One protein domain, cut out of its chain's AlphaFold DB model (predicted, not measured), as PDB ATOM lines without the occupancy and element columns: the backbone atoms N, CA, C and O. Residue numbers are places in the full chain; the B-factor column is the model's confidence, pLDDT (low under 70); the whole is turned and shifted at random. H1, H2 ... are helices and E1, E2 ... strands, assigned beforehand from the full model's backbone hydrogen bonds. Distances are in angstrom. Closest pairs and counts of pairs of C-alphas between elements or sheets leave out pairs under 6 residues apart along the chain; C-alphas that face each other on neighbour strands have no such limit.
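This is residues 709 to 759 of the 890 residues of the protein "Zinc finger CCCH-type containing 7A" of Equus caballus (UniProt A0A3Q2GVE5). With little regular structure, this is a small staggered sheet of three strands, with the E2-E3 hairpin towards one end and helix H1 and a long loop, residues 718 to 743, towards the other. The 51 printed residues include E1, H1, E2 and E3 in chain order, under half in named elements, class mixed; the sheet runs E1, E2, E3, antiparallel. It is compact, radius of gyration of the C-alphas 11.2 A, spanning 33 by 22 by 19 A.

E1, residues 709 to 712, is antiparallel to E2, residues 744 to 750; N 711 and O 745 are 2.9 A apart, within hydrogen-bond range. H1, residues 713 to 717, only grazes the sheet; its O i to N i+4 pair is within range. E3, residues 756 to 758, forms a hairpin with E2, N 757 to O 748 2.8 A. E1 and E3 are apart.

E1 begins at C-alpha 709 (28.354, 5.511, -17.170). E2 is 19.9 A long. E3 ends at C-alpha 758 (24.456, 14.799, -18.458).

The printed part has no cut. The H1 to E2 link is long. pLDDT is under 70 at residues 719, 741 to 743 and 748 to 759.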
ATOM      1  N   LYS A 709      29.363   6.579 -17.024       77.25
ATOM      2  CA  LYS A 709      28.354   5.511 -17.170       77.25
ATOM      3  C   LYS A 709      27.449   5.736 -18.383       77.25
ATOM      4  O   LYS A 709      27.126   6.871 -18.736       77.25
ATOM      5  N   PHE A 710      26.982   4.636 -18.973       79.88
ATOM      6  CA  PHE A 710      25.939   4.627 -20.002       79.88
ATOM      7  C   PHE A 710      24.589   4.232 -19.397       79.88
ATOM      8  O   PHE A 710      24.495   3.235 -18.685       79.88
ATOM      9  N   VAL A 711      23.545   4.994 -19.717       81.81
ATOM     10  CA  VAL A 711      22.166   4.791 -19.240       81.81
ATOM     11  C   VAL A 711      21.189   4.833 -20.418       81.81
ATOM     12  O   VAL A 711      21.505   5.384 -21.471       81.81
ATOM     13  N   CYS A 712      19.995   4.259 -20.275       81.06
ATOM     14  CA  CYS A 712      18.995   4.275 -21.341       81.06
ATOM     15  C   CYS A 712      18.510   5.707 -21.615       81.06
ATOM     16  O   CYS A 712      17.898   6.332 -20.749       81.06
ATOM     17  N   ALA A 713      18.717   6.214 -22.833       77.50
ATOM     18  CA  ALA A 713      18.298   7.561 -23.229       77.50
ATOM     19  C   ALA A 713      16.768   7.738 -23.204       77.50
ATOM     20  O   ALA A 713      16.270   8.843 -22.993       77.50
ATOM     21  N   GLN A 714      16.010   6.655 -23.400       78.31
ATOM     22  CA  GLN A 714      14.548   6.692 -23.354       78.31
ATOM     23  C   GLN A 714      14.023   6.754 -21.914       78.31
ATOM     24  O   GLN A 714      13.159   7.577 -21.635       78.31
ATOM     25  N   CYS A 715      14.614   6.001 -20.979       79.12
ATOM     26  CA  CYS A 715      14.317   6.164 -19.552       79.12
ATOM     27  C   CYS A 715      14.748   7.551 -19.045       79.12
ATOM     28  O   CYS A 715      13.994   8.192 -18.320       79.12
ATOM     29  N   LEU A 716      15.915   8.048 -19.481       74.75
ATOM     30  CA  LEU A 716      16.460   9.338 -19.049       74.75
ATOM     31  C   LEU A 716      15.599  10.532 -19.496       74.75
ATOM     32  O   LEU A 716      15.478  11.495 -18.741       74.75
ATOM     33  N   ARG A 717      14.965  10.469 -20.679       72.12
ATOM     34  CA  ARG A 717      13.954  11.461 -21.101       72.12
ATOM     35  C   ARG A 717      12.730  11.474 -20.183       72.12
ATOM     36  O   ARG A 717      12.182  12.539 -19.936       72.12
ATOM     37  N   ASN A 718      12.378  10.327 -19.608       70.50
ATOM     38  CA  ASN A 718      11.305  10.176 -18.623       70.50
ATOM     39  C   ASN A 718      11.825  10.339 -17.172       70.50
ATOM     40  O   ASN A 718      11.231   9.809 -16.237       70.50
ATOM     41  N   GLY A 719      12.973  11.004 -16.975       69.75
ATOM     42  CA  GLY A 719      13.585  11.272 -15.666       69.75
ATOM     43  C   GLY A 719      14.287  10.087 -14.984       69.75
ATOM     44  O   GLY A 719      14.960  10.277 -13.973       69.75
ATOM     45  N   GLN A 720      14.187   8.868 -15.523       71.88
ATOM     46  CA  GLN A 720      14.662   7.644 -14.873       71.88
ATOM     47  C   GLN A 720      16.076   7.240 -15.324       71.88
ATOM     48  O   GLN A 720      16.339   6.968 -16.498       71.88
ATOM     49  N   VAL A 721      17.001   7.134 -14.368       75.19
ATOM     50  CA  VAL A 721      18.398   6.740 -14.612       75.19
ATOM     51  C   VAL A 721      18.516   5.214 -14.547       75.19
ATOM     52  O   VAL A 721      18.644   4.649 -13.466       75.19
ATOM     53  N   ILE A 722      18.440   4.544 -15.702       77.88
ATOM     54  CA  ILE A 722      18.386   3.073 -15.789       77.88
ATOM     55  C   ILE A 722      19.544   2.520 -16.632       77.88
ATOM     56  O   ILE A 722      19.784   2.963 -17.759       77.88
ATOM     57  N   GLU A 723      20.247   1.542 -16.068       80.00
ATOM     58  CA  GLU A 723      21.434   0.865 -16.612       80.00
ATOM     59  C   GLU A 723      21.063  -0.337 -17.525       80.00
ATOM     60  O   GLU A 723      19.878  -0.671 -17.656       80.00
ATOM     61  N   PRO A 724      22.018  -0.956 -18.251       83.19
ATOM     62  CA  PRO A 724      21.720  -2.138 -19.061       83.19
ATOM     63  C   PRO A 724      21.405  -3.368 -18.198       83.19
ATOM     64  O   PRO A 724      21.918  -3.518 -17.092       83.19
ATOM     65  N   ASP A 725      20.611  -4.289 -18.745       80.56
ATOM     66  CA  ASP A 725      20.520  -5.667 -18.247       80.56
ATOM     67  C   ASP A 725      21.872  -6.394 -18.444       80.56
ATOM     68  O   ASP A 725      22.679  -5.991 -19.291       80.56
ATOM     69  N   LYS A 726      22.124  -7.487 -17.707       77.44
ATOM     70  CA  LYS A 726      23.388  -8.256 -17.716       77.44
ATOM     71  C   LYS A 726      23.861  -8.586 -19.138       77.44
ATOM     72  O   LYS A 726      25.034  -8.420 -19.462       77.44
ATOM     73  N   ASN A 727      22.921  -8.956 -20.008       75.75
ATOM     74  CA  ASN A 727      23.183  -9.370 -21.388       75.75
ATOM     75  C   ASN A 727      23.340  -8.190 -22.374       75.75
ATOM     76  O   ASN A 727      23.480  -8.418 -23.573       75.75
ATOM     77  N   ARG A 728      23.260  -6.932 -21.908       73.19
ATOM     78  CA  ARG A 728      23.416  -5.675 -22.677       73.19
ATOM     79  C   ARG A 728      22.556  -5.538 -23.952       73.19
ATOM     80  O   ARG A 728      22.835  -4.667 -24.772       73.19
ATOM     81  N   LYS A 729      21.502  -6.350 -24.119       77.94
ATOM     82  CA  LYS A 729      20.519  -6.255 -25.224       77.94
ATOM     83  C   LYS A 729      19.385  -5.258 -24.936       77.94
ATOM     84  O   LYS A 729      18.889  -4.611 -25.858       77.94
ATOM     85  N   TYR A 730      19.021  -5.097 -23.664       82.69
ATOM     86  CA  TYR A 730      17.939  -4.228 -23.188       82.69
ATOM     87  C   TYR A 730      18.385  -3.432 -21.951       82.69
ATOM     88  O   TYR A 730      19.376  -3.791 -21.310       82.69
ATOM     89  N   CYS A 731      17.664  -2.368 -21.589       84.56
ATOM     90  CA  CYS A 731      17.804  -1.738 -20.272       84.56
ATOM     91  C   CYS A 731      17.029  -2.503 -19.186       84.56
ATOM     92  O   CYS A 731      16.042  -3.177 -19.480       84.56
ATOM     93  N   SER A 732      17.435  -2.353 -17.924       81.06
ATOM     94  CA  SER A 732      16.815  -3.022 -16.768       81.06
ATOM     95  C   SER A 732      15.463  -2.428 -16.321       81.06
ATOM     96  O   SER A 732      14.977  -2.724 -15.232       81.06
ATOM     97  N   ALA A 733      14.821  -1.602 -17.154       80.12
ATOM     98  CA  ALA A 733      13.476  -1.090 -16.897       80.12
ATOM     99  C   ALA A 733      12.419  -2.189 -17.090       80.12
ATOM    100  O   ALA A 733      12.579  -3.050 -17.954       80.12
ATOM    101  N   LYS A 734      11.267  -2.072 -16.411       77.94
ATOM    102  CA  LYS A 734      10.087  -2.926 -16.677       77.94
ATOM    103  C   LYS A 734       9.688  -2.935 -18.168       77.94
ATOM    104  O   LYS A 734       9.279  -3.968 -18.678       77.94
ATOM    105  N   ALA A 735       9.882  -1.815 -18.871       75.00
ATOM    106  CA  ALA A 735       9.601  -1.655 -20.303       75.00
ATOM    107  C   ALA A 735      10.709  -2.163 -21.261       75.00
ATOM    108  O   ALA A 735      10.547  -2.048 -22.472       75.00
ATOM    109  N   ARG A 736      11.843  -2.678 -20.749       78.12
ATOM    110  CA  ARG A 736      12.931  -3.341 -21.509       78.12
ATOM    111  C   ARG A 736      13.289  -2.701 -22.867       78.12
ATOM    112  O   ARG A 736      13.353  -3.374 -23.893       78.12
ATOM    113  N   HIS A 737      13.575  -1.397 -22.889       79.69
ATOM    114  CA  HIS A 737      13.991  -0.698 -24.114       79.69
ATOM    115  C   HIS A 737      15.281  -1.297 -24.712       79.69
ATOM    116  O   HIS A 737      16.220  -1.607 -23.977       79.69
ATOM    117  N   SER A 738      15.358  -1.401 -26.043       75.31
ATOM    118  CA  SER A 738      16.515  -1.959 -26.759       75.31
ATOM    119  C   SER A 738      17.781  -1.095 -26.640       75.31
ATOM    120  O   SER A 738      17.747   0.134 -26.727       75.31
ATOM    121  N   TRP A 739      18.928  -1.751 -26.445       76.69
ATOM    122  CA  TRP A 739      20.203  -1.117 -26.079       76.69
ATOM    123  C   TRP A 739      21.116  -0.820 -27.293       76.69
ATOM    124  O   TRP A 739      22.306  -1.152 -27.329       76.69
ATOM    125  N   THR A 740      20.559  -0.184 -28.329       73.00
ATOM    126  CA  THR A 740      21.314   0.209 -29.539       73.00
ATOM    127  C   THR A 740      22.296   1.356 -29.255       73.00
ATOM    128  O   THR A 740      22.304   1.909 -28.156       73.00
ATOM    129  N   LYS A 741      23.177   1.709 -30.206       65.75
ATOM    130  CA  LYS A 741      24.183   2.782 -30.031       65.75
ATOM    131  C   LYS A 741      23.532   4.142 -29.739       65.75
ATOM    132  O   LYS A 741      24.001   4.879 -28.880       65.75
ATOM    133  N   ASP A 742      22.404   4.396 -30.385       61.34
ATOM    134  CA  ASP A 742      21.704   5.686 -30.463       61.34
ATOM    135  C   ASP A 742      20.654   5.849 -29.347       61.34
ATOM    136  O   ASP A 742      20.064   6.912 -29.171       61.34
ATOM    137  N   ARG A 743      20.424   4.785 -28.563       68.25
ATOM    138  CA  ARG A 743      19.502   4.750 -27.414       68.25
ATOM    139  C   ARG A 743      20.222   4.747 -26.056       68.25
ATOM    140  O   ARG A 743      19.569   4.589 -25.020       68.25
ATOM    141  N   ARG A 744      21.542   4.973 -26.031       74.31
ATOM    142  CA  ARG A 744      22.352   5.158 -24.806       74.31
ATOM    143  C   ARG A 744      22.674   6.639 -24.621       74.31
ATOM    144  O   ARG A 744      23.182   7.274 -25.536       74.31
ATOM    145  N   ALA A 745      22.448   7.165 -23.426       71.31
ATOM    146  CA  ALA A 745      22.958   8.462 -23.000       71.31
ATOM    147  C   ALA A 745      24.187   8.264 -22.101       71.31
ATOM    148  O   ALA A 745      24.254   7.298 -21.338       71.31
ATOM    149  N   MET A 746      25.150   9.183 -22.172       74.88
ATOM    150  CA  MET A 746      26.341   9.176 -21.322       74.88
ATOM    151  C   MET A 746      26.154  10.141 -20.143       74.88
ATOM    152  O   MET A 746      25.835  11.317 -20.336       74.88
ATOM    153  N   ARG A 747      26.383   9.654 -18.918       71.56
ATOM    154  CA  ARG A 747      26.565  10.502 -17.731       71.56
ATOM    155  C   ARG A 747      28.014  10.434 -17.274       71.56
ATOM    156  O   ARG A 747      28.645   9.380 -17.355       71.56
ATOM    157  N   VAL A 748      28.510  11.546 -16.749       69.19
ATOM    158  CA  VAL A 748      29.859  11.659 -16.183       69.19
ATOM    159  C   VAL A 748      29.764  12.215 -14.765       69.19
ATOM    160  O   VAL A 748      28.835  12.954 -14.445       69.19
ATOM    161  N   MET A 749      30.694  11.830 -13.899       59.28
ATOM    162  CA  MET A 749      30.834  12.315 -12.530       59.28
ATOM    163  C   MET A 749      32.289  12.748 -12.307       59.28
ATOM    164  O   MET A 749      33.187  11.907 -12.381       59.28
ATOM    165  N   SER A 750      32.531  14.028 -11.996       55.25
ATOM    166  CA  SER A 750      33.802  14.435 -11.367       55.25
ATOM    167  C   SER A 750      33.868  13.807  -9.976       55.25
ATOM    168  O   SER A 750      32.907  13.892  -9.206       55.25
ATOM    169  N   ILE A 751      34.998  13.171  -9.665       57.09
ATOM    170  CA  ILE A 751      35.211  12.489  -8.382       57.09
ATOM    171  C   ILE A 751      35.162  13.489  -7.215       57.09
ATOM    172  O   ILE A 751      34.615  13.167  -6.162       57.09
ATOM    173  N   GLU A 752      35.631  14.719  -7.434       51.19
ATOM    174  CA  GLU A 752      35.605  15.826  -6.467       51.19
ATOM    175  C   GLU A 752      34.165  16.239  -6.129       51.19
ATOM    176  O   GLU A 752      33.815  16.433  -4.968       51.19
ATOM    177  N   ARG A 753      33.308  16.365  -7.154       54.06
ATOM    178  CA  ARG A 753      31.951  16.925  -7.013       54.06
ATOM    179  C   ARG A 753      30.864  15.880  -6.752       54.06
ATOM    180  O   ARG A 753      29.725  16.265  -6.507       54.06
ATOM    181  N   LYS A 754      31.178  14.578  -6.856       63.19
ATOM    182  CA  LYS A 754      30.293  13.408  -6.619       63.19
ATOM    183  C   LYS A 754      28.916  13.439  -7.322       63.19
ATOM    184  O   LYS A 754      28.036  12.637  -7.015       63.19
ATOM    185  N   LYS A 755      28.715  14.336  -8.296       62.00
ATOM    186  CA  LYS A 755      27.425  14.639  -8.936       62.00
ATOM    187  C   LYS A 755      27.428  14.195 -10.398       62.00
ATOM    188  O   LYS A 755      28.320  14.560 -11.159       62.00
ATOM    189  N   TRP A 756      26.412  13.429 -10.795       67.25
ATOM    190  CA  TRP A 756      26.230  12.988 -12.181       67.25
ATOM    191  C   TRP A 756      25.714  14.127 -13.070       67.25
ATOM    192  O   TRP A 756      24.572  14.567 -12.925       67.25
ATOM    193  N   MET A 757      26.530  14.552 -14.032       64.75
ATOM    194  CA  MET A 757      26.161  15.486 -15.098       64.75
ATOM    195  C   MET A 757      25.787  14.739 -16.386       64.75
ATOM    196  O   MET A 757      26.376  13.710 -16.726       64.75
ATOM    197  N   ASN A 758      24.791  15.261 -17.110       62.69
ATOM    198  CA  ASN A 758      24.456  14.799 -18.458       62.69
ATOM    199  C   ASN A 758      25.416  15.454 -19.450       62.69
ATOM    200  O   ASN A 758      25.458  16.682 -19.520       62.69
ATOM    201  N   ILE A 759      26.113  14.662 -20.264       62.41
ATOM    202  CA  ILE A 759      26.754  15.197 -21.466       62.41
ATOM    203  C   ILE A 759      25.692  15.236 -22.567       62.41
ATOM    204  O   ILE A 759      25.128  14.202 -22.931       62.41
TER     205      ILE A 759